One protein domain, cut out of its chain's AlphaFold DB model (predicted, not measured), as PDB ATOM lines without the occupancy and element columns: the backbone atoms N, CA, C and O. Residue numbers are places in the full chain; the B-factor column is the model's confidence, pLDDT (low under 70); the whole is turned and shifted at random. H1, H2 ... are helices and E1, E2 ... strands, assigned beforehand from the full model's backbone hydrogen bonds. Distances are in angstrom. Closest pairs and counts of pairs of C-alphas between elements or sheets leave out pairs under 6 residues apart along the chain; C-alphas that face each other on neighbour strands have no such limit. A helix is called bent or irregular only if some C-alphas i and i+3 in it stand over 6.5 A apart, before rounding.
ATOM      1  N   GLU A  11      60.815 111.056 115.234       92.50
ATOM      2  CA  GLU A  11      59.695 111.877 115.710       92.50
ATOM      3  C   GLU A  11      60.161 113.276 116.111       92.50
ATOM      4  O   GLU A  11      59.485 114.266 115.851       92.50
ATOM      5  N   GLU A  12      61.344 113.374 116.724       94.00
ATOM      6  CA  GLU A  12      61.942 114.672 117.009       94.00
ATOM      7  C   GLU A  12      62.248 115.419 115.710       94.00
ATOM      8  O   GLU A  12      61.936 116.600 115.601       94.00
ATOM      9  N   MET A  13      62.826 114.746 114.711       94.75
ATOM     10  CA  MET A  13      63.112 115.390 113.434       94.75
ATOM     11  C   MET A  13      61.837 115.789 112.685       94.75
ATOM     12  O   MET A  13      61.817 116.851 112.076       94.75
ATOM     13  N   GLU A  14      60.794 114.962 112.732       93.81
ATOM     14  CA  GLU A  14      59.481 115.252 112.150       93.81
ATOM     15  C   GLU A  14      58.885 116.509 112.789       93.81
ATOM     16  O   GLU A  14      58.558 117.457 112.085       93.81
ATOM     17  N   TYR A  15      58.894 116.591 114.123       96.75
ATOM     18  CA  TYR A  15      58.483 117.794 114.843       96.75
ATOM     19  C   TYR A  15      59.303 119.032 114.445       96.75
ATOM     20  O   TYR A  15      58.740 120.091 114.181       96.75
ATOM     21  N   LEU A  16      60.636 118.921 114.385       97.38
ATOM     22  CA  LEU A  16      61.500 120.048 114.011       97.38
ATOM     23  C   LEU A  16      61.300 120.492 112.559       97.38
ATOM     24  O   LEU A  16      61.522 121.658 112.239       97.38
ATOM     25  N   LEU A  17      60.896 119.580 111.679       94.00
ATOM     26  CA  LEU A  17      60.643 119.869 110.276       94.00
ATOM     27  C   LEU A  17      59.442 120.796 110.075       94.00
ATOM     28  O   LEU A  17      59.432 121.535 109.093       94.00
ATOM     29  N   ASP A  18      58.491 120.829 111.004       94.50
ATOM     30  CA  ASP A  18      57.320 121.714 110.939       94.50
ATOM     31  C   ASP A  18      57.600 123.132 111.462       94.50
ATOM     32  O   ASP A  18      56.815 124.054 111.247       94.50
ATOM     33  N   LEU A  19      58.737 123.335 112.129       97.06
ATOM     34  CA  LEU A  19      59.108 124.615 112.724       97.06
ATOM     35  C   LEU A  19      59.830 125.532 111.726       97.06
ATOM     36  O   LEU A  19      60.470 125.082 110.768       97.06
ATOM     37  N   ASP A  20      59.766 126.841 111.970       96.31
ATOM     38  CA  ASP A  20      60.633 127.810 111.299       96.31
ATOM     39  C   ASP A  20      62.078 127.757 111.831       96.31
ATOM     40  O   ASP A  20      62.385 127.127 112.848       96.31
ATOM     41  N   TYR A  21      62.992 128.391 111.096       97.50
ATOM     42  CA  TYR A  21      64.425 128.351 111.376       97.50
ATOM     43  C   TYR A  21      64.761 128.874 112.781       97.50
ATOM     44  O   TYR A  21      65.503 128.231 113.526       97.50
ATOM     45  N   GLU A  22      64.186 130.009 113.169       97.62
ATOM     46  CA  GLU A  22      64.385 130.641 114.470       97.62
ATOM     47  C   GLU A  22      63.882 129.758 115.617       97.62
ATOM     48  O   GLU A  22      64.564 129.603 116.632       97.62
ATOM     49  N   THR A  23      62.728 129.117 115.448       98.38
ATOM     50  CA  THR A  23      62.142 128.236 116.459       98.38
ATOM     51  C   THR A  23      62.970 126.961 116.628       98.38
ATOM     52  O   THR A  23      63.170 126.508 117.758       98.38
ATOM     53  N   ILE A  24      63.537 126.413 115.544       98.50
ATOM     54  CA  ILE A  24      64.499 125.298 115.623       98.50
ATOM     55  C   ILE A  24      65.752 125.737 116.389       98.50
ATOM     56  O   ILE A  24      66.228 125.010 117.260       98.50
ATOM     57  N   VAL A  25      66.281 126.930 116.113       98.50
ATOM     58  CA  VAL A  25      67.442 127.476 116.834       98.50
ATOM     59  C   VAL A  25      67.165 127.566 118.337       98.50
ATOM     60  O   VAL A  25      67.980 127.100 119.137       98.50
ATOM     61  N   GLU A  26      66.016 128.106 118.743       98.44
ATOM     62  CA  GLU A  26      65.649 128.210 120.160       98.44
ATOM     63  C   GLU A  26      65.417 126.837 120.805       98.44
ATOM     64  O   GLU A  26      65.865 126.587 121.932       98.44
ATOM     65  N   TYR A  27      64.816 125.896 120.073       98.31
ATOM     66  CA  TYR A  27      64.707 124.506 120.507       98.31
ATOM     67  C   TYR A  27      66.086 123.893 120.794       98.31
ATOM     68  O   TYR A  27      66.305 123.308 121.857       98.31
ATOM     69  N   LEU A  28      67.045 124.060 119.880       98.00
ATOM     70  CA  LEU A  28      68.389 123.497 120.008       98.00
ATOM     71  C   LEU A  28      69.193 124.167 121.132       98.00
ATOM     72  O   LEU A  28      69.898 123.475 121.870       98.00
ATOM     73  N   LYS A  29      69.034 125.482 121.344       97.94
ATOM     74  CA  LYS A  29      69.592 126.183 122.516       97.94
ATOM     75  C   LYS A  29      69.035 125.620 123.821       97.94
ATOM     76  O   LYS A  29      69.801 125.386 124.756       97.94
ATOM     77  N   LYS A  30      67.730 125.338 123.893       97.31
ATOM     78  CA  LYS A  30      67.113 124.689 125.061       97.31
ATOM     79  C   LYS A  30      67.617 123.255 125.251       97.31
ATOM     80  O   LYS A  30      67.862 122.842 126.383       97.31
ATOM     81  N   LYS A  31      67.791 122.504 124.160       95.81
ATOM     82  CA  LYS A  31      68.232 121.101 124.177       95.81
ATOM     83  C   LYS A  31      69.689 120.944 124.611       95.81
ATOM     84  O   LYS A  31      70.004 120.058 125.406       95.81
ATOM     85  N   TYR A  32      70.585 121.776 124.087       95.56
ATOM     86  CA  TYR A  32      72.030 121.606 124.259       95.56
ATOM     87  C   TYR A  32      72.692 122.650 125.153       95.56
ATOM     88  O   TYR A  32      73.849 122.457 125.531       95.56
ATOM     89  N   GLY A  33      71.971 123.704 125.527       96.38
ATOM     90  CA  GLY A  33      72.497 124.853 126.251       96.38
ATOM     91  C   GLY A  33      72.974 125.965 125.316       96.38
ATOM     92  O   GLY A  33      73.255 125.750 124.134       96.38
ATOM     93  N   ILE A  34      73.075 127.166 125.882       96.44
ATOM     94  CA  ILE A  34      73.591 128.353 125.198       96.44
ATOM     95  C   ILE A  34      75.117 128.309 125.085       96.44
ATOM     96  O   ILE A  34      75.803 127.726 125.927       96.44
ATOM     97  N   ILE A  35      75.653 128.966 124.061       97.81
ATOM     98  CA  ILE A  35      77.089 129.198 123.920       97.81
ATOM     99  C   ILE A  35      77.387 130.567 124.533       97.81
ATOM    100  O   ILE A  35      76.811 131.569 124.128       97.81
ATOM    101  N   SER A  36      78.255 130.614 125.542       94.25
ATOM    102  CA  SER A  36      78.537 131.842 126.301       94.25
ATOM    103  C   SER A  36      79.688 132.676 125.738       94.25
ATOM    104  O   SER A  36      79.838 133.836 126.107       94.25
ATOM    105  N   GLU A  37      80.516 132.102 124.864       97.50
ATOM    106  CA  GLU A  37      81.687 132.770 124.298       97.50
ATOM    107  C   GLU A  37      81.619 132.815 122.769       97.50
ATOM    108  O   GLU A  37      80.946 132.010 122.128       97.50
ATOM    109  N   SER A  38      82.367 133.735 122.165       97.81
ATOM    110  CA  SER A  38      82.421 133.884 120.715       97.81
ATOM    111  C   SER A  38      83.140 132.726 120.005       97.81
ATOM    112  O   SER A  38      84.051 132.097 120.555       97.81
ATOM    113  N   TYR A  39      82.766 132.480 118.742       97.88
ATOM    114  CA  TYR A  39      83.329 131.432 117.883       97.88
ATOM    115  C   TYR A  39      84.829 131.610 117.648       97.88
ATOM    116  O   TYR A  39      85.604 130.654 117.733       97.88
ATOM    117  N   PHE A  40      85.254 132.842 117.368       97.81
ATOM    118  CA  PHE A  40      86.658 133.238 117.349       97.81
ATOM    119  C   PHE A  40      87.032 133.921 118.666       97.81
ATOM    120  O   PHE A  40      86.176 134.455 119.362       97.81
ATOM    121  N   LEU A  41      88.319 133.929 119.016       96.06
ATOM    122  CA  LEU A  41      88.794 134.557 120.254       96.06
ATOM    123  C   LEU A  41      88.734 136.094 120.225       96.06
ATOM    124  O   LEU A  41      88.787 136.721 121.277       96.06
ATOM    125  N   ASN A  42      88.689 136.706 119.038       95.44
ATOM    126  CA  ASN A  42      88.632 138.157 118.860       95.44
ATOM    127  C   ASN A  42      88.165 138.543 117.448       95.44
ATOM    128  O   ASN A  42      88.120 137.698 116.548       95.44
ATOM    129  N   LYS A  43      87.914 139.847 117.264       94.94
ATOM    130  CA  LYS A  43      87.442 140.490 116.023       94.94
ATOM    131  C   LYS A  43      88.278 140.198 114.776       94.94
ATOM    132  O   LYS A  43      87.773 140.321 113.670       94.94
ATOM    133  N   ASN A  44      89.534 139.778 114.929       93.00
ATOM    134  CA  ASN A  44      90.390 139.472 113.783       93.00
ATOM    135  C   ASN A  44      90.086 138.093 113.172       93.00
ATOM    136  O   ASN A  44      90.716 137.724 112.183       93.00
ATOM    137  N   CYS A  45      89.207 137.293 113.791       91.50
ATOM    138  CA  CYS A  45      88.766 135.975 113.322       91.50
ATOM    139  C   CYS A  45      89.906 134.979 113.007       91.50
ATOM    140  O   CYS A  45      89.708 134.004 112.291       91.50
ATOM    141  N   LYS A  46      91.117 135.192 113.550       91.81
ATOM    142  CA  LYS A  46      92.307 134.369 113.246       91.81
ATOM    143  C   LYS A  46      92.323 133.034 113.982       91.81
ATOM    144  O   LYS A  46      92.825 132.045 113.454       91.81
ATOM    145  N   THR A  47      91.802 133.008 115.204       94.25
ATOM    146  CA  THR A  47      91.919 131.856 116.104       94.25
ATOM    147  C   THR A  47      90.545 131.461 116.610       94.25
ATOM    148  O   THR A  47      89.864 132.264 117.248       94.25
ATOM    149  N   ARG A  48      90.137 130.223 116.316       93.69
ATOM    150  CA  ARG A  48      88.884 129.646 116.809       93.69
ATOM    151  C   ARG A  48      88.968 129.415 118.317       93.69
ATOM    152  O   ARG A  48      89.994 128.956 118.819       93.69
ATOM    153  N   ASN A  49      87.878 129.684 119.020       95.12
ATOM    154  CA  ASN A  49      87.728 129.357 120.424       95.12
ATOM    155  C   ASN A  49      87.505 127.847 120.583       95.12
ATOM    156  O   ASN A  49      86.474 127.301 120.190       95.12
ATOM    157  N   THR A  50      88.492 127.147 121.136       93.25
ATOM    158  CA  THR A  50      88.415 125.696 121.347       93.25
ATOM    159  C   THR A  50      87.630 125.321 122.604       93.25
ATOM    160  O   THR A  50      87.139 124.194 122.680       93.25
ATOM    161  N   ARG A  51      87.446 126.245 123.560       94.88
ATOM    162  CA  ARG A  51      86.734 125.983 124.825       94.88
ATOM    163  C   ARG A  51      85.257 125.674 124.626       94.88
ATOM    164  O   ARG A  51      84.705 124.851 125.342       94.88
ATOM    165  N   ILE A  52      84.642 126.276 123.613       95.19
ATOM    166  CA  ILE A  52      83.227 126.066 123.284       95.19
ATOM    167  C   ILE A  52      82.997 124.837 122.394       95.19
ATOM    168  O   ILE A  52      81.876 124.585 121.962       95.19
ATOM    169  N   THR A  53      84.035 124.074 122.045       91.19
ATOM    170  CA  THR A  53      83.870 122.934 121.133       91.19
ATOM    171  C   THR A  53      83.354 121.705 121.868       91.19
ATOM    172  O   THR A  53      83.906 121.293 122.882       91.19
ATOM    173  N   ARG A  54      82.308 121.085 121.317       91.38
ATOM    174  CA  ARG A  54      81.676 119.872 121.869       91.38
ATOM    175  C   ARG A  54      81.672 118.719 120.869       91.38
ATOM    176  O   ARG A  54      80.816 117.842 120.875       91.38
ATOM    177  N   THR A  55      82.673 118.691 119.996       86.62
ATOM    178  CA  THR A  55      82.806 117.667 118.951       86.62
ATOM    179  C   THR A  55      83.025 116.267 119.527       86.62
ATOM    180  O   THR A  55      82.569 115.286 118.949       86.62
ATOM    181  N   SER A  56      83.654 116.161 120.702       85.88
ATOM    182  CA  SER A  56      83.772 114.904 121.457       85.88
ATOM    183  C   SER A  56      82.420 114.332 121.896       85.88
ATOM    184  O   SER A  56      82.321 113.137 122.163       85.88
ATOM    185  N   GLU A  57      81.385 115.170 121.947       87.94
ATOM    186  CA  GLU A  57      80.008 114.804 122.262       87.94
ATOM    187  C   GLU A  57      79.170 114.522 121.000       87.94
ATOM    188  O   GLU A  57      78.011 114.135 121.115       87.94
ATOM    189  N   GLY A  58      79.749 114.691 119.805       86.12
ATOM    190  CA  GLY A  58      79.049 114.567 118.522       86.12
ATOM    191  C   GLY A  58      78.358 115.853 118.054       86.12
ATOM    192  O   GLY A  58      77.592 115.809 117.095       86.12
ATOM    193  N   LEU A  59      78.631 116.992 118.701       91.38
ATOM    194  CA  LEU A  59      78.002 118.277 118.392       91.38
ATOM    195  C   LEU A  59      78.910 119.193 117.557       91.38
ATOM    196  O   LEU A  59      80.125 119.296 117.770       91.38
ATOM    197  N   PHE A  60      78.279 119.898 116.627       91.38
ATOM    198  CA  PHE A  60      78.808 121.030 115.883       91.38
ATOM    199  C   PHE A  60      78.312 122.339 116.480       91.38
ATOM    200  O   PHE A  60      77.357 122.361 117.251       91.38
ATOM    201  N   ILE A  61      78.986 123.419 116.099       96.00
ATOM    202  CA  ILE A  61      78.474 124.773 116.267       96.00
ATOM    203  C   ILE A  61      78.002 125.221 114.890       96.00
ATOM    204  O   ILE A  61      78.792 125.161 113.946       96.00
ATOM    205  N   HIS A  62      76.752 125.653 114.819       97.50
ATOM    206  CA  HIS A  62      76.150 126.327 113.678       97.50
ATOM    207  C   HIS A  62      76.101 127.832 113.943       97.50
ATOM    208  O   HIS A  62      75.810 128.264 115.064       97.50
ATOM    209  N   HIS A  63      76.393 128.625 112.919       97.94
ATOM    210  CA  HIS A  63      76.284 130.081 112.959       97.94
ATOM    211  C   HIS A  63      74.869 130.479 112.542       97.94
ATOM    212  O   HIS A  63      74.469 130.238 111.407       97.94
ATOM    213  N   ILE A  64      74.108 131.102 113.446       98.25
ATOM    214  CA  ILE A  64      72.693 131.429 113.202       98.25
ATOM    215  C   ILE A  64      72.552 132.375 112.003       98.25
ATOM    216  O   ILE A  64      71.624 132.223 111.218       98.25
ATOM    217  N   ASP A  65      73.501 133.297 111.837       97.81
ATOM    218  CA  ASP A  65      73.541 134.275 110.746       97.81
ATOM    219  C   ASP A  65      73.968 133.697 109.382       97.81
ATOM    220  O   ASP A  65      74.097 134.451 108.415       97.81
ATOM    221  N   GLU A  66      74.165 132.375 109.254       92.56
ATOM    222  CA  GLU A  66      74.365 131.743 107.940       92.56
ATOM    223  C   GLU A  66      73.100 131.723 107.066       92.56
ATOM    224  O   GLU A  66      73.169 131.350 105.894       92.56
ATOM    225  N   ASP A  67      71.965 132.187 107.600       93.44
ATOM    226  CA  ASP A  67      70.775 132.567 106.836       93.44
ATOM    227  C   ASP A  67      70.942 133.897 106.076       93.44
ATOM    228  O   ASP A  67      70.171 134.179 105.158       93.44
ATOM    229  N   LYS A  68      71.959 134.694 106.426       89.19
ATOM    230  CA  LYS A  68      72.303 135.978 105.797       89.19
ATOM    231  C   LYS A  68      73.622 135.909 105.039       89.19
ATOM    232  O   LYS A  68      73.700 136.434 103.938       89.19
ATOM    233  N   GLU A  69      74.640 135.260 105.606       86.75
ATOM    234  CA  GLU A  69      76.004 135.284 105.069       86.75
ATOM    235  C   GLU A  69      76.685 133.919 105.107       86.75
ATOM    236  O   GLU A  69      76.632 133.200 106.094       86.75
ATOM    237  N   GLN A  70      77.388 133.543 104.043       80.06
ATOM    238  CA  GLN A  70      77.969 132.202 103.945       80.06
ATOM    239  C   GLN A  70      79.351 132.098 104.600       80.06
ATOM    240  O   GLN A  70      80.145 133.036 104.575       80.06
ATOM    241  N   LEU A  71      79.700 130.888 105.057       80.38
ATOM    242  CA  LEU A  71      81.058 130.516 105.470       80.38
ATOM    243  C   LEU A  71      81.577 131.322 106.675       80.38
ATOM    244  O   LEU A  71      82.777 131.605 106.759       80.38
ATOM    245  N   LEU A  72      80.704 131.630 107.639       88.31
ATOM    246  CA  LEU A  72      81.035 132.420 108.835       88.31
ATOM    247  C   LEU A  72      82.023 131.718 109.778       88.31
ATOM    248  O   LEU A  72      82.630 132.351 110.640       88.31
ATOM    249  N   SER A  73      82.266 130.425 109.564       87.88
ATOM    250  CA  SER A  73      83.323 129.652 110.220       87.88
ATOM    251  C   SER A  73      84.716 129.810 109.589       87.88
ATOM    252  O   SER A  73      85.707 129.361 110.175       87.88
ATOM    253  N   ARG A  74      84.841 130.427 108.402       84.88
ATOM    254  CA  ARG A  74      86.129 130.617 107.712       84.88
ATOM    255  C   ARG A  74      86.745 131.972 108.079       84.88
ATOM    256  O   ARG A  74      86.188 132.992 107.686       84.88
ATOM    257  N   PRO A  75      87.946 132.016 108.696       82.56
ATOM    258  CA  PRO A  75      88.614 133.258 109.106       82.56
ATOM    259  C   PRO A  75      88.616 134.389 108.069       82.56
ATOM    260  O   PRO A  75      88.286 135.527 108.385       82.56
ATOM    261  N   ARG A  76      88.963 134.064 106.815       83.50
ATOM    262  CA  ARG A  76      89.087 135.037 105.713       83.50
ATOM    263  C   ARG A  76      87.756 135.638 105.263       83.50
ATOM    264  O   ARG A  76      87.767 136.672 104.613       83.50
ATOM    265  N   ILE A  77      86.650 134.962 105.558       80.00
ATOM    266  CA  ILE A  77      85.300 135.398 105.199       80.00
ATOM    267  C   ILE A  77      84.659 136.098 106.397       80.00
ATOM    268  O   ILE A  77      84.180 137.216 106.270       80.00
ATOM    269  N   ALA A  78      84.756 135.488 107.580       83.56
ATOM    270  CA  ALA A  78      84.176 135.986 108.823       83.56
ATOM    271  C   ALA A  78      84.617 137.408 109.202       83.56
ATOM    272  O   ALA A  78      83.837 138.139 109.797       83.56
ATOM    273  N   ILE A  79      85.851 137.805 108.873       90.81
ATOM    274  CA  ILE A  79      86.371 139.151 109.169       90.81
ATOM    275  C   ILE A  79      85.652 140.269 108.391       90.81
ATOM    276  O   ILE A  79      85.710 141.423 108.800       90.81
ATOM    277  N   ASN A  80      84.977 139.935 107.288       88.75
ATOM    278  CA  ASN A  80      84.276 140.907 106.445       88.75
ATOM    279  C   ASN A  80      82.840 141.181 106.921       88.75
ATOM    280  O   ASN A  80      82.153 142.007 106.329       88.75
ATOM    281  N   TYR A  81      82.390 140.493 107.973       92.50
ATOM    282  CA  TYR A  81      81.030 140.577 108.499       92.50
ATOM    283  C   TYR A  81      81.016 141.086 109.946       92.50
ATOM    284  O   TYR A  81      82.056 141.056 110.615       92.50
ATOM    285  N   PRO A  82      79.855 141.555 110.449       96.69
ATOM    286  CA  PRO A  82      79.727 142.039 111.818       96.69
ATOM    287  C   PRO A  82      80.275 141.036 112.840       96.69
ATOM    288  O   PRO A  82      79.981 139.839 112.793       96.69
ATOM    289  N   TRP A  83      81.069 141.532 113.791       97.00
ATOM    290  CA  TRP A  83      81.647 140.712 114.862       97.00
ATOM    291  C   TRP A  83      80.571 140.042 115.725       97.00
ATOM    292  O   TRP A  83      80.783 138.976 116.311       97.00
ATOM    293  N   GLU A  84      79.403 140.669 115.773       97.75
ATOM    294  CA  GLU A  84      78.193 140.217 116.432       97.75
ATOM    295  C   GLU A  84      77.816 138.806 115.965       97.75
ATOM    296  O   GLU A  84      77.501 137.967 116.798       97.75
ATOM    297  N   TYR A  85      77.990 138.475 114.677       97.62
ATOM    298  CA  TYR A  85      77.673 137.145 114.123       97.62
ATOM    299  C   TYR A  85      78.555 136.027 114.691       97.62
ATOM    300  O   TYR A  85      78.259 134.845 114.539       97.62
ATOM    301  N   GLN A  86      79.666 136.390 115.332       98.19
ATOM    302  CA  GLN A  86      80.573 135.452 115.978       98.19
ATOM    303  C   GLN A  86      80.282 135.303 117.475       98.19
ATOM    304  O   GLN A  86      80.948 134.486 118.110       98.19
ATOM    305  N   GLN A  87      79.357 136.076 118.060       98.25
ATOM    306  CA  GLN A  87      79.032 136.014 119.491       98.25
ATOM    307  C   GLN A  87      78.240 134.762 119.844       98.25
ATOM    308  O   GLN A  87      77.508 134.227 119.023       98.25
ATOM    309  N   GLY A  88      78.391 134.290 121.082       97.62
ATOM    310  CA  GLY A  88      77.813 133.022 121.529       97.62
ATOM    311  C   GLY A  88      76.284 132.935 121.415       97.62
ATOM    312  O   GLY A  88      75.752 131.883 121.073       97.62
ATOM    313  N   ASP A  89      75.574 134.047 121.602       97.44
ATOM    314  CA  ASP A  89      74.119 134.158 121.419       97.44
ATOM    315  C   ASP A  89      73.675 134.079 119.943       97.44
ATOM    316  O   ASP A  89      72.507 133.783 119.658       97.44
ATOM    317  N   ARG A  90      74.617 134.281 119.011       98.19
ATOM    318  CA  ARG A  90      74.492 134.085 117.556       98.19
ATOM    319  C   ARG A  90      74.981 132.707 117.085       98.19
ATOM    320  O   ARG A  90      75.069 132.451 115.883       98.19
ATOM    321  N   LEU A  91      75.247 131.792 118.016       98.56
ATOM    322  CA  LEU A  91      75.655 130.416 117.747       98.56
ATOM    323  C   LEU A  91      74.663 129.422 118.360       98.56
ATOM    324  O   LEU A  91      73.981 129.708 119.345       98.56
ATOM    325  N   VAL A  92      74.618 128.213 117.806       98.44
ATOM    326  CA  VAL A  92      73.830 127.111 118.367       98.44
ATOM    327  C   VAL A  92      74.562 125.780 118.223       98.44
ATOM    328  O   VAL A  92      75.278 125.556 117.247       98.44
ATOM    329  N   TYR A  93      74.414 124.893 119.209       97.75
ATOM    330  CA  TYR A  93      74.885 123.516 119.079       97.75
ATOM    331  C   TYR A  93      73.877 122.670 118.304       97.75
ATOM    332  O   TYR A  93      72.675 122.786 118.514       97.75
ATOM    333  N   CYS A  94      74.368 121.769 117.463       95.50
ATOM    334  CA  CYS A  94      73.537 120.816 116.729       95.50
ATOM    335  C   CYS A  94      74.340 119.553 116.406       95.50
ATOM    336  O   CYS A  94      75.559 119.612 116.225       95.50
ATOM    337  N   ASN A  95      73.692 118.398 116.309       92.12
ATOM    338  CA  ASN A  95      74.315 117.221 115.708       92.12
ATOM    339  C   ASN A  95      74.273 117.301 114.172       92.12
ATOM    340  O   ASN A  95      73.814 118.285 113.594       92.12
ATOM    341  N   LEU A  96      74.781 116.273 113.490       89.12
ATOM    342  CA  LEU A  96      74.933 116.308 112.035       89.12
ATOM    343  C   LEU A  96      73.596 116.350 111.265       89.12
ATOM    344  O   LEU A  96      73.531 117.002 110.227       89.12
ATOM    345  N   LEU A  97      72.544 115.687 111.759       92.06
ATOM    346  CA  LEU A  97      71.225 115.700 111.114       92.06
ATOM    347  C   LEU A  97      70.506 117.036 111.344       92.06
ATOM    348  O   LEU A  97      69.960 117.607 110.407       92.06
ATOM    349  N   GLU A  98      70.564 117.561 112.567       95.88
ATOM    350  CA  GLU A  98      70.004 118.873 112.923       95.88
ATOM    351  C   GLU A  98      70.704 120.004 112.154       95.88
ATOM    352  O   GLU A  98      70.053 120.916 111.657       95.88
ATOM    353  N   HIS A  99      72.027 119.913 111.984       95.31
ATOM    354  CA  HIS A  99      72.794 120.856 111.169       95.31
ATOM    355  C   HIS A  99      72.314 120.851 109.715       95.31
ATOM    356  O   HIS A  99      72.181 121.900 109.088       95.31
ATOM    357  N   TRP A 100      72.016 119.668 109.172       92.75
ATOM    358  CA  TRP A 100      71.493 119.570 107.819       92.75
ATOM    359  C   TRP A 100      70.097 120.183 107.699       92.75
ATOM    360  O   TRP A 100      69.861 120.945 106.765       92.75
ATOM    361  N   LEU A 101      69.213 119.925 108.672       96.38
ATOM    362  CA  LEU A 101      67.891 120.551 108.752       96.38
ATOM    363  C   LEU A 101      67.986 122.084 108.777       96.38
ATOM    364  O   LEU A 101      67.270 122.746 108.029       96.38
ATOM    365  N   LEU A 102      68.886 122.656 109.583       97.62
ATOM    366  CA  LEU A 102      69.103 124.107 109.630       97.62
ATOM    367  C   LEU A 102      69.446 124.663 108.238       97.62
ATOM    368  O   LEU A 102      68.849 125.647 107.803       97.62
ATOM    369  N   HIS A 103      70.330 123.999 107.487       91.81
ATOM    370  CA  HIS A 103      70.647 124.417 106.119       91.81
ATOM    371  C   HIS A 103      69.511 124.186 105.115       91.81
ATOM    372  O   HIS A 103      69.369 124.996 104.202       91.81
ATOM    373  N   ILE A 104      68.683 123.149 105.280       88.12
ATOM    374  CA  ILE A 104      67.447 122.979 104.492       88.12
ATOM    375  C   ILE A 104      66.538 124.190 104.699       88.12
ATOM    376  O   ILE A 104      66.125 124.828 103.732       88.12
ATOM    377  N   LYS A 105      66.296 124.578 105.953       94.06
ATOM    378  CA  LYS A 105      65.443 125.726 106.288       94.06
ATOM    379  C   LYS A 105      65.984 127.037 105.720       94.06
ATOM    380  O   LYS A 105      65.216 127.791 105.128       94.06
ATOM    381  N   ILE A 106      67.300 127.252 105.783       89.81
ATOM    382  CA  ILE A 106      67.949 128.397 105.125       89.81
ATOM    383  C   ILE A 106      67.733 128.362 103.605       89.81
ATOM    384  O   ILE A 106      67.486 129.400 103.004       89.81
ATOM    385  N   THR A 107      67.813 127.194 102.960       80.12
ATOM    386  CA  THR A 107      67.614 127.107 101.500       80.12
ATOM    387  C   THR A 107      66.172 127.406 101.076       80.12
ATOM    388  O   THR A 107      65.964 127.935  99.983       80.12
ATOM    389  N   ILE A 108      65.194 127.100 101.937       82.06
ATOM    390  CA  ILE A 108      63.760 127.353 101.724       82.06
ATOM    391  C   ILE A 108      63.409 128.828 101.951       82.06
ATOM    392  O   ILE A 108      62.575 129.374 101.236       82.06
ATOM    393  N   SER A 109      64.022 129.471 102.948       85.19
ATOM    394  CA  SER A 109      63.769 130.875 103.284       85.19
ATOM    395  C   SER A 109      65.083 131.633 103.520       85.19
ATOM    396  O   SER A 109      65.429 131.968 104.656       85.19
ATOM    397  N   PRO A 110      65.872 131.873 102.456       83.94
ATOM    398  CA  PRO A 110      67.146 132.566 102.575       83.94
ATOM    399  C   PRO A 110      66.925 134.061 102.829       83.94
ATOM    400  O   PRO A 110      66.082 134.687 102.187       83.94
ATOM    401  N   LYS A 111      67.726 134.665 103.715       84.00
ATOM    402  CA  LYS A 111      67.769 136.130 103.900       84.00
ATOM    403  C   LYS A 111      68.933 136.786 103.160       84.00
ATOM    404  O   LYS A 111      68.938 138.003 102.994       84.00
ATOM    405  N   GLY A 112      69.903 135.989 102.718       71.00
ATOM    406  CA  GLY A 112      71.044 136.413 101.912       71.00
ATOM    407  C   GLY A 112      71.106 135.739 100.547       71.00
ATOM    408  O   GLY A 112      70.408 134.764 100.263       71.00
ATOM    409  N   PHE A 113      71.982 136.234  99.680       68.62
ATOM    410  CA  PHE A 113      72.149 135.667  98.346       68.62
ATOM    411  C   PHE A 113      72.908 134.328  98.391       68.62
ATOM    412  O   PHE A 113      74.012 134.222  98.931       68.62
ATOM    413  N   GLY A 114      72.307 133.279  97.817       64.25
ATOM    414  CA  GLY A 114      72.923 131.956  97.644       64.25
ATOM    415  C   GLY A 114      73.183 131.152  98.929       64.25
ATOM    416  O   GLY A 114      73.833 130.107  98.863       64.25
ATOM    417  N   VAL A 115      72.722 131.627 100.090       74.12
ATOM    418  CA  VAL A 115      73.011 131.030 101.404       74.12
ATOM    419  C   VAL A 115      72.441 129.617 101.580       74.12
ATOM    420  O   VAL A 115      71.606 129.149 100.807       74.12
ATOM    421  N   GLY A 116      72.920 128.901 102.601       72.81
ATOM    422  CA  GLY A 116      72.432 127.568 102.972       72.81
ATOM    423  C   GLY A 116      72.945 126.415 102.103       72.81
ATOM    424  O   GLY A 116      73.265 125.350 102.626       72.81
ATOM    425  N   TRP A 117      73.123 126.625 100.799       73.19
ATOM    426  CA  TRP A 117      73.449 125.563  99.841       73.19
ATOM    427  C   TRP A 117      74.797 124.877 100.049       73.19
ATOM    428  O   TRP A 117      74.892 123.648  99.979       73.19
ATOM    429  N   GLY A 118      75.849 125.659 100.303       65.69
ATOM    430  CA  GLY A 118      77.180 125.108 100.566       65.69
ATOM    431  C   GLY A 118      77.175 124.182 101.786       65.69
ATOM    432  O   GLY A 118      77.761 123.098 101.743       65.69
ATOM    433  N   GLY A 119      76.454 124.577 102.839       71.00
ATOM    434  CA  GLY A 119      76.243 123.767 104.036       71.00
ATOM    435  C   GLY A 119      75.388 122.534 103.759       71.00
ATOM    436  O   GLY A 119      75.811 121.427 104.088       71.00
ATOM    437  N   PHE A 120      74.262 122.688 103.054       77.06
ATOM    438  CA  PHE A 120      73.385 121.581 102.654       77.06
ATOM    439  C   PHE A 120      74.169 120.445 101.980       77.06
ATOM    440  O   PHE A 120      74.098 119.294 102.412       77.06
ATOM    441  N   LEU A 121      74.965 120.764 100.950       68.38
ATOM    442  CA  LEU A 121      75.717 119.759 100.190       68.38
ATOM    443  C   LEU A 121      76.855 119.140 101.006       68.38
ATOM    444  O   LEU A 121      77.079 117.929 100.944       68.38
ATOM    445  N   LEU A 122      77.586 119.961 101.763       70.50
ATOM    446  CA  LEU A 122      78.710 119.496 102.571       70.50
ATOM    447  C   LEU A 122      78.246 118.553 103.686       70.50
ATOM    448  O   LEU A 122      78.871 117.521 103.930       70.50
ATOM    449  N   ILE A 123      77.153 118.898 104.363       80.06
ATOM    450  CA  ILE A 123      76.640 118.122 105.489       80.06
ATOM    451  C   ILE A 123      75.999 116.830 105.001       80.06
ATOM    452  O   ILE A 123      76.311 115.779 105.556       80.06
ATOM    453  N   LEU A 124      75.211 116.871 103.921       74.31
ATOM    454  CA  LEU A 124      74.698 115.655 103.292       74.31
ATOM    455  C   LEU A 124      75.842 114.705 102.918       74.31
ATOM    456  O   LEU A 124      75.766 113.513 103.207       74.31
ATOM    457  N   SER A 125      76.939 115.223 102.354       67.38
ATOM    458  CA  SER A 125      78.127 114.407 102.072       67.38
ATOM    459  C   SER A 125      78.678 113.743 103.336       67.38
ATOM    460  O   SER A 125      78.953 112.547 103.322       67.38
ATOM    461  N   ASN A 126      78.791 114.482 104.444       72.19
ATOM    462  CA  ASN A 126      79.266 113.924 105.712       72.19
ATOM    463  C   ASN A 126      78.309 112.853 106.273       72.19
ATOM    464  O   ASN A 126      78.772 111.867 106.844       72.19
ATOM    465  N   ILE A 127      76.992 113.025 106.119       73.38
ATOM    466  CA  ILE A 127      75.985 112.035 106.537       73.38
ATOM    467  C   ILE A 127      76.137 110.752 105.714       73.38
ATOM    468  O   ILE A 127      76.167 109.656 106.277       73.38
ATOM    469  N   MET A 128      76.287 110.880 104.394       67.94
ATOM    470  CA  MET A 128      76.494 109.739 103.502       67.94
ATOM    471  C   MET A 128      77.793 108.996 103.822       67.94
ATOM    472  O   MET A 128      77.784 107.767 103.849       67.94
ATOM    473  N   ASP A 129      78.874 109.718 104.132       68.50
ATOM    474  CA  ASP A 129      80.132 109.114 104.581       68.50
ATOM    475  C   ASP A 129      79.920 108.279 105.856       68.50
ATOM    476  O   ASP A 129      80.424 107.162 105.954       68.50
ATOM    477  N   CYS A 130      79.123 108.768 106.815       68.25
ATOM    478  CA  CYS A 130      78.799 108.005 108.023       68.25
ATOM    479  C   CYS A 130      78.043 106.704 107.693       68.25
ATOM    480  O   CYS A 130      78.384 105.642 108.209       68.25
ATOM    481  N   LEU A 131      77.028 106.763 106.826       63.12
ATOM    482  CA  LEU A 131      76.158 105.620 106.513       63.12
ATOM    483  C   LEU A 131      76.870 104.440 105.842       63.12
ATOM    484  O   LEU A 131      76.473 103.291 106.028       63.12
ATOM    485  N   VAL A 132      77.933 104.696 105.084       60.38
ATOM    486  CA  VAL A 132      78.679 103.650 104.362       60.38
ATOM    487  C   VAL A 132      79.753 102.971 105.220       60.38
ATOM    488  O   VAL A 132      80.694 102.384 104.686       60.38
ATOM    489  N   ASP A 133      79.613 103.057 106.549       51.25
ATOM    490  CA  ASP A 133      80.549 102.514 107.541       51.25
ATOM    491  C   ASP A 133      81.995 102.969 107.270       51.25
ATOM    492  O   ASP A 133      82.972 102.213 107.346       51.25
ATOM    493  N   TYR A 134      82.138 104.243 106.890       52.03
ATOM    494  CA  TYR A 134      83.444 104.849 106.721       52.03
ATOM    495  C   TYR A 134      84.133 104.945 108.085       52.03
ATOM    496  O   TYR A 134      83.737 105.712 108.966       52.03
ATOM    497  N   LYS A 135      85.225 104.193 108.260       52.38
ATOM    498  CA  LYS A 135      86.121 104.376 109.405       52.38
ATOM    499  C   LYS A 135      86.865 105.691 109.225       52.38
ATOM    500  O   LYS A 135      87.915 105.728 108.582       52.38
ATOM    501  N   PHE A 136      86.323 106.764 109.802       54.56
ATOM    502  CA  PHE A 136      86.987 108.061 109.818       54.56
ATOM    503  C   PHE A 136      88.432 107.919 110.300       54.56
ATOM    504  O   PHE A 136      88.686 107.516 111.435       54.56
ATOM    505  N   SER A 137      89.391 108.286 109.447       53.38
ATOM    506  CA  SER A 137      90.796 108.374 109.858       53.38
ATOM    507  C   SER A 137      91.006 109.519 110.856       53.38
ATOM    508  O   SER A 137      91.896 109.462 111.705       53.38
ATOM    509  N   GLN A 138      90.148 110.544 110.807       60.19
ATOM    510  CA  GLN A 138      90.129 111.629 111.777       60.19
ATOM    511  C   GLN A 138      89.331 111.227 113.024       60.19
ATOM    512  O   GLN A 138      88.101 111.196 113.007       60.19
ATOM    513  N   LYS A 139      90.031 111.001 114.142       68.44
ATOM    514  CA  LYS A 139      89.435 110.562 115.420       68.44
ATOM    515  C   LYS A 139      88.274 111.437 115.908       68.44
ATOM    516  O   LYS A 139      87.342 110.921 116.512       68.44
ATOM    517  N   TRP A 140      88.304 112.742 115.632       68.25
ATOM    518  CA  TRP A 140      87.251 113.676 116.047       68.25
ATOM    519  C   TRP A 140      85.922 113.484 115.301       68.25
ATOM    520  O   TRP A 140      84.894 113.922 115.800       68.25
ATOM    521  N   ARG A 141      85.918 112.826 114.134       68.56
ATOM    522  CA  ARG A 141      84.697 112.538 113.362       68.56
ATOM    523  C   ARG A 141      83.968 111.285 113.833       68.56
ATOM    524  O   ARG A 141      82.796 111.116 113.523       68.56
ATOM    525  N   ILE A 142      84.638 110.427 114.604       72.50
ATOM    526  CA  ILE A 142      84.053 109.177 115.098       72.50
ATOM    527  C   ILE A 142      82.817 109.456 115.976       72.50
ATOM    528  O   ILE A 142      81.758 108.924 115.649       72.50
ATOM    529  N   PRO A 143      82.865 110.344 116.995       75.19
ATOM    530  CA  PRO A 143      81.683 110.645 117.810       75.19
ATOM    531  C   PRO A 143      80.531 111.269 117.013       75.19
ATOM    532  O   PRO A 143      79.368 111.070 117.352       75.19
ATOM    533  N   ILE A 144      80.842 112.006 115.940       73.19
ATOM    534  CA  ILE A 144      79.846 112.591 115.037       73.19
ATOM    535  C   ILE A 144      79.112 111.487 114.274       73.19
ATOM    536  O   ILE A 144      77.885 111.454 114.297       73.19
ATOM    537  N   GLY A 145      79.842 110.559 113.648       71.88
ATOM    538  CA  GLY A 145      79.226 109.420 112.967       71.88
ATOM    539  C   GLY A 145      78.409 108.559 113.929       71.88
ATOM    540  O   GLY A 145      77.255 108.253 113.656       71.88
ATOM    541  N   GLU A 146      78.947 108.267 115.113       76.62
ATOM    542  CA  GLU A 146      78.232 107.522 116.158       76.62
ATOM    543  C   GLU A 146      76.971 108.233 116.677       76.62
ATOM    544  O   GLU A 146      76.057 107.569 117.166       76.62
ATOM    545  N   SER A 147      76.904 109.567 116.605       76.25
ATOM    546  CA  SER A 147      75.713 110.317 117.029       76.25
ATOM    547  C   SER A 147      74.510 110.078 116.117       76.25
ATOM    548  O   SER A 147      73.378 110.105 116.598       76.25
ATOM    549  N   ILE A 148      74.756 109.777 114.836       75.25
ATOM    550  CA  ILE A 148      73.705 109.571 113.836       75.25
ATOM    551  C   ILE A 148      73.553 108.113 113.407       75.25
ATOM    552  O   ILE A 148      72.499 107.759 112.904       75.25
ATOM    553  N   LEU A 149      74.551 107.250 113.611       69.00
ATOM    554  CA  LEU A 149      74.481 105.818 113.312       69.00
ATOM    555  C   LEU A 149      73.955 105.068 114.544       69.00
ATOM    556  O   LEU A 149      74.673 104.787 115.504       69.00
ATOM    557  N   LYS A 150      72.652 104.794 114.549       64.62
ATOM    558  CA  LYS A 150      71.945 104.105 115.639       64.62
ATOM    559  C   LYS A 150      72.384 102.646 115.819       64.62
ATOM    560  O   LYS A 150      73.073 102.060 114.994       64.62
ATOM    561  N   LYS A 151      71.877 102.016 116.892       52.81
ATOM    562  CA  LYS A 151      71.977 100.560 117.132       52.81
ATOM    563  C   LYS A 151      71.320  99.703 116.033       52.81
ATOM    564  O   LYS A 151      71.578  98.509 115.989       52.81
ATOM    565  N   ASP A 152      70.456 100.282 115.198       58.12
ATOM    566  CA  ASP A 152      69.693  99.599 114.142       58.12
ATOM    567  C   ASP A 152      70.425  99.564 112.783       58.12
ATOM    568  O   ASP A 152      69.790  99.352 111.750       58.12
ATOM    569  N   ASN A 153      71.746  99.786 112.786       62.62
ATOM    570  CA  ASN A 153      72.586  99.954 111.598       62.62
ATOM    571  C   ASN A 153      72.189 101.148 110.699       62.62
ATOM    572  O   ASN A 153      72.391 101.096 109.489       62.62
ATOM    573  N   GLY A 154      71.648 102.231 111.273       66.94
ATOM    574  CA  GLY A 154      71.388 103.486 110.552       66.94
ATOM    575  C   GLY A 154      70.044 103.541 109.822       66.94
ATOM    576  O   GLY A 154      69.830 104.433 109.004       66.94
ATOM    577  N   LYS A 155      69.117 102.618 110.110       71.25
ATOM    578  CA  LYS A 155      67.795 102.579 109.464       71.25
ATOM    579  C   LYS A 155      66.972 103.835 109.722       71.25
ATOM    580  O   LYS A 155      66.432 104.401 108.775       71.25
ATOM    581  N   GLU A 156      66.881 104.300 110.966       80.38
ATOM    582  CA  GLU A 156      66.157 105.555 111.229       80.38
ATOM    583  C   GLU A 156      66.859 106.754 110.591       80.38
ATOM    584  O   GLU A 156      66.197 107.642 110.076       80.38
ATOM    585  N   THR A 157      68.190 106.768 110.558       75.06
ATOM    586  CA  THR A 157      68.968 107.815 109.882       75.06
ATOM    587  C   THR A 157      68.584 107.899 108.410       75.06
ATOM    588  O   THR A 157      68.371 108.987 107.885       75.06
ATOM    589  N   ILE A 158      68.432 106.749 107.749       72.44
ATOM    590  CA  ILE A 158      67.951 106.662 106.367       72.44
ATOM    591  C   ILE A 158      66.505 107.165 106.257       72.44
ATOM    592  O   ILE A 158      66.190 107.872 105.302       72.44
ATOM    593  N   ALA A 159      65.631 106.835 107.213       75.50
ATOM    594  CA  ALA A 159      64.252 107.330 107.236       75.50
ATOM    595  C   ALA A 159      64.196 108.861 107.379       75.50
ATOM    596  O   ALA A 159      63.509 109.522 106.603       75.50
ATOM    597  N   ILE A 160      64.993 109.428 108.290       80.38
ATOM    598  CA  ILE A 160      65.159 110.874 108.461       80.38
ATOM    599  C   ILE A 160      65.664 111.510 107.164       80.38
ATOM    600  O   ILE A 160      65.116 112.512 106.719       80.38
ATOM    601  N   ILE A 161      66.668 110.919 106.510       76.12
ATOM    602  CA  ILE A 161      67.181 111.455 105.243       76.12
ATOM    603  C   ILE A 161      66.099 111.466 104.169       76.12
ATOM    604  O   ILE A 161      65.936 112.474 103.489       76.12
ATOM    605  N   LYS A 162      65.338 110.375 104.025       71.81
ATOM    606  CA  LYS A 162      64.221 110.302 103.071       71.81
ATOM    607  C   LYS A 162      63.182 111.392 103.349       71.81
ATOM    608  O   LYS A 162      62.763 112.065 102.414       71.81
ATOM    609  N   MET A 163      62.826 111.606 104.616       81.88
ATOM    610  CA  MET A 163      61.899 112.661 105.036       81.88
ATOM    611  C   MET A 163      62.426 114.063 104.698       81.88
ATOM    612  O   MET A 163      61.723 114.848 104.069       81.88
ATOM    613  N   LEU A 164      63.682 114.362 105.040       78.12
ATOM    614  CA  LEU A 164      64.300 115.664 104.776       78.12
ATOM    615  C   LEU A 164      64.462 115.950 103.273       78.12
ATOM    616  O   LEU A 164      64.241 117.078 102.831       78.12
ATOM    617  N   LEU A 165      64.797 114.933 102.470       70.88
ATOM    618  CA  LEU A 165      64.841 115.054 101.008       70.88
ATOM    619  C   LEU A 165      63.451 115.298 100.419       70.88
ATOM    620  O   LEU A 165      63.316 116.159  99.556       70.88
ATOM    621  N   LYS A 166      62.435 114.572 100.900       69.12
ATOM    622  CA  LYS A 166      61.043 114.766 100.484       69.12
ATOM    623  C   LYS A 166      60.568 116.190 100.795       69.12
ATOM    624  O   LYS A 166      60.024 116.846  99.918       69.12
ATOM    625  N   ASN A 167      60.852 116.703 101.990       72.06
ATOM    626  CA  ASN A 167      60.496 118.074 102.361       72.06
ATOM    627  C   ASN A 167      61.221 119.126 101.512       72.06
ATOM    628  O   ASN A 167      60.594 120.064 101.037       72.06
ATOM    629  N   SER A 168      62.517 118.929 101.242       66.88
ATOM    630  CA  SER A 168      63.290 119.808 100.344       66.88
ATOM    631  C   SER A 168      62.748 119.823  98.906       66.88
ATOM    632  O   SER A 168      63.109 120.687  98.111       66.88
ATOM    633  N   TYR A 169      61.929 118.835  98.549       60.91
ATOM    634  CA  TYR A 169      61.234 118.761  97.272       60.91
ATOM    635  C   TYR A 169      59.857 119.407  97.306       60.91
ATOM    636  O   TYR A 169      59.529 120.149  96.389       60.91
ATOM    637  N   GLU A 170      59.075 119.155  98.355       63.66
ATOM    638  CA  GLU A 170      57.770 119.801  98.558       63.66
ATOM    639  C   GLU A 170      57.929 121.318  98.752       63.66
ATOM    640  O   GLU A 170      57.042 122.097  98.404       63.66
ATOM    641  N   HIS A 171      59.097 121.737  99.238       67.62
ATOM    642  CA  HIS A 171      59.494 123.126  99.423       67.62
ATOM    643  C   HIS A 171      60.834 123.369  98.718       67.62
ATOM    644  O   HIS A 171      61.886 123.359  99.366       67.62
ATOM    645  N   PRO A 172      60.834 123.542  97.383       60.66
ATOM    646  CA  PRO A 172      62.067 123.722  96.640       60.66
ATOM    647  C   PRO A 172      62.785 125.000  97.102       60.66
ATOM    648  O   PRO A 172      62.136 126.016  97.366       60.66
ATOM    649  N   PRO A 173      64.123 124.983  97.180       63.44
ATOM    650  CA  PRO A 173      64.893 126.155  97.570       63.44
ATOM    651  C   PRO A 173      64.617 127.378  96.694       63.44
ATOM    652  O   PRO A 173      64.499 127.258  95.474       63.44
ATOM    653  N   SER A 174      64.630 128.572  97.291       61.12
ATOM    654  CA  SER A 174      64.331 129.819  96.566       61.12
ATOM    655  C   SER A 174      65.408 130.217  95.546       61.12
ATOM    656  O   SER A 174      65.173 131.077  94.701       61.12
ATOM    657  N   TYR A 175      66.606 129.624  95.610       54.34
ATOM    658  CA  TYR A 175      67.724 129.984  94.735       54.34
ATOM    659  C   TYR A 175      67.787 129.103  93.471       54.34
ATOM    660  O   TYR A 175      67.778 127.871  93.589       54.34
ATOM    661  N   PRO A 176      67.939 129.675  92.259       44.97
ATOM    662  CA  PRO A 176      67.945 128.890  91.030       44.97
ATOM    663  C   PRO A 176      69.149 127.942  90.952       44.97
ATOM    664  O   PRO A 176      70.307 128.364  90.918       44.97
ATOM    665  N   ILE A 177      68.869 126.645  90.788       43.41
ATOM    666  CA  ILE A 177      69.852 125.553  90.625       43.41
ATOM    667  C   ILE A 177      70.884 125.821  89.506       43.41
ATOM    668  O   ILE A 177      71.987 125.272  89.518       43.41
ATOM    669  N   LYS A 178      70.570 126.705  88.550       33.97
ATOM    670  CA  LYS A 178      71.451 127.095  87.441       33.97
ATOM    671  C   LYS A 178      72.759 127.759  87.907       33.97
ATOM    672  O   LYS A 178      73.813 127.421  87.375       33.97
ATOM    673  N   PHE A 179      72.721 128.613  88.929       37.47
ATOM    674  CA  PHE A 179      73.911 129.325  89.424       37.47
ATOM    675  C   PHE A 179      74.855 128.419  90.239       37.47
ATOM    676  O   PHE A 179      76.066 128.624  90.264       37.47
ATOM    677  N   LEU A 180      74.333 127.325  90.811       39.31
ATOM    678  CA  LEU A 180      75.099 126.294  91.533       39.31
ATOM    679  C   LEU A 180      76.036 125.458  90.646       39.31
ATOM    680  O   LEU A 180      76.770 124.609  91.153       39.31
ATOM    681  N   LEU A 181      75.971 125.598  89.321       34.44
ATOM    682  CA  LEU A 181      76.847 124.893  88.379       34.44
ATOM    683  C   LEU A 181      78.053 125.727  87.947       34.44
ATOM    684  O   LEU A 181      79.083 125.147  87.602       34.44
ATOM    685  N   GLU A 182      77.941 127.049  88.018       33.50
ATOM    686  CA  GLU A 182      78.984 127.990  87.601       33.50
ATOM    687  C   GLU A 182      80.022 128.199  88.720       33.50
ATOM    688  O   GLU A 182      81.219 128.236  88.442       33.50
ATOM    689  N   ASP A 183      79.604 128.129  89.989       35.06
ATOM    690  CA  ASP A 183      80.477 128.278  91.171       35.06
ATOM    691  C   ASP A 183      81.252 126.983  91.558       35.06
ATOM    692  O   ASP A 183      82.008 126.911  92.529       35.06
ATOM    693  N   ARG A 184      81.103 125.900  90.771       36.94
ATOM    694  CA  ARG A 184      81.612 124.540  91.081       36.94
ATOM    695  C   ARG A 184      83.123 124.339  90.990       36.94
ATOM    696  O   ARG A 184      83.590 123.230  91.256       36.94
ATOM    697  N   LYS A 185      83.904 125.336  90.576       32.94
ATOM    698  CA  LYS A 185      85.353 125.150  90.389       32.94
ATOM    699  C   LYS A 185      86.170 125.295  91.681       32.94
ATOM    700  O   LYS A 185      87.322 124.878  91.686       32.94
ATOM    701  N   SER A 186      85.596 125.808  92.772       30.67
ATOM    702  CA  SER A 186      86.347 126.170  93.992       30.67
ATOM    703  C   SER A 186      86.085 125.284  95.222       30.67
ATOM    704  O   SER A 186      86.816 125.353  96.212       30.67
ATOM    705  N   PHE A 187      85.073 124.419  95.189       31.72
ATOM    706  CA  PHE A 187      84.668 123.608  96.337       31.72
ATOM    707  C   PHE A 187      85.035 122.149  96.074       31.72
ATOM    708  O   PHE A 187      84.427 121.569  95.197       31.72
ATOM    709  N   TYR A 188      86.047 121.586  96.749       31.25
ATOM    710  CA  TYR A 188      86.162 120.180  97.208       31.25
ATOM    711  C   TYR A 188      87.631 119.845  97.530       31.25
ATOM    712  O   TYR A 188      88.443 119.624  96.635       31.25
ATOM    713  N   TYR A 189      87.956 119.716  98.821       28.31
ATOM    714  CA  TYR A 189      89.194 119.083  99.289       28.31
ATOM    715  C   TYR A 189      88.890 117.976 100.319       28.31
ATOM    716  O   TYR A 189      88.125 118.179 101.258       28.31
TER     717      TYR A 189
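What this domain is: This is residues 11 to 189 of the 292 residues of an uncharacterized protein of Mycoplasma pulmonis (strain UAB CTIP) (UniProt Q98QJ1). Helix H6 is the core: H7 folds back along it as a helical hairpin, H9 runs beside it, H2 meets it near one end, and H8 crosses near its other end. The small two-strand ribbon of E1 and E2 packs on H2 through E2 and on H6 through E1, the short helices H3, H4 and H5 lie towards one side, and within the tail of residues 171 to 189, which has no named element, residues 181 to 186 stick out. The printed part has 179 residues with nine named helices and two named strands, in the order H1, H2, E1, H3, H4, H5, E2, H6, H7, H8, H9; the sheet, E1 - E2, is antiparallel and the class is mostly helix. The whole is compact and rounded, with a radius of gyration of the C-alphas of 16.0 A and spans of 44 by 38 by 33 A.

Where its parts are: H1 is residues 11 to 17, from C-alpha 11 at (59.695, 111.877, 115.710), and H2 is 21 to 32, 16.4 A long. E1 is residues 60 to 63, H3 64 to 67, H4 75 to 78, H5 83 to 86 and E2 91 to 94. H6 is residues 96 to 108, 18.8 A, from C-alpha 96 at (74.933, 116.308, 112.035). H7 is residues 117 to 131, 21.2 A, and H8 139 to 148, 15.8 A. H9 is residues 155 to 170, 22.7 A, ending at C-alpha 170 (57.770, 119.801, 98.558). H3 and H8 are only just irregular: C-alphas 64 and 67 are 6.7 A apart, 140 and 143 6.6 A.

How they stand to each other: H6 is the hub. H6 and H7 touch at a shallow tilt of 29 degrees, opposite ways; their closest C-alphas, His 103 and Phe 120, are 5.2 A apart. H9 touches H6 with residues 164 to 168 alone, the same way at 6 degrees, a shallow tilt (Ile 104 and Ser 168, closest C-alphas, 6.7 A). H2 touches H6 with residues 21 to 24 alone (Tyr 21 and Lys 105, closest C-alphas, 5.8 A). H8 touches H6 near Leu 96 and Ile 144, closest C-alphas at 6.9 A, only just about perpendicular at 72 degrees. H1 and H9 only just touch, with 3 pairs of C-alphas within 8 A, the closest Met 13 and Ile 160 at 7.0 A. In E1 and E2, N 60 and O 94 are 2.8 A apart, within hydrogen-bond range. The closest C-alphas of H2 and E2, Lys 29 and Val 92, are 6.0 A apart. H3 and H5 are close but not clearly touching; H4 and H5 are only just apart, closest 8.0 A. Every O i to N i+4 pair is within hydrogen-bond range in H1, H2, H6, H7 and H9, and 3 of 6 in H8; H3, H4 and H5 are too short for one.

The domain as a whole: The C-alphas farthest apart, Asn 44 and Asp 152, are 44.9 A apart. The printed part has no cut. The link from H2 to E1, residues 33 to 59, is long. Mean pLDDT of the printed part is 79.8; it is under 70 in 48 residues, among them 128 to 141, 149 to 154 and 168 to 189.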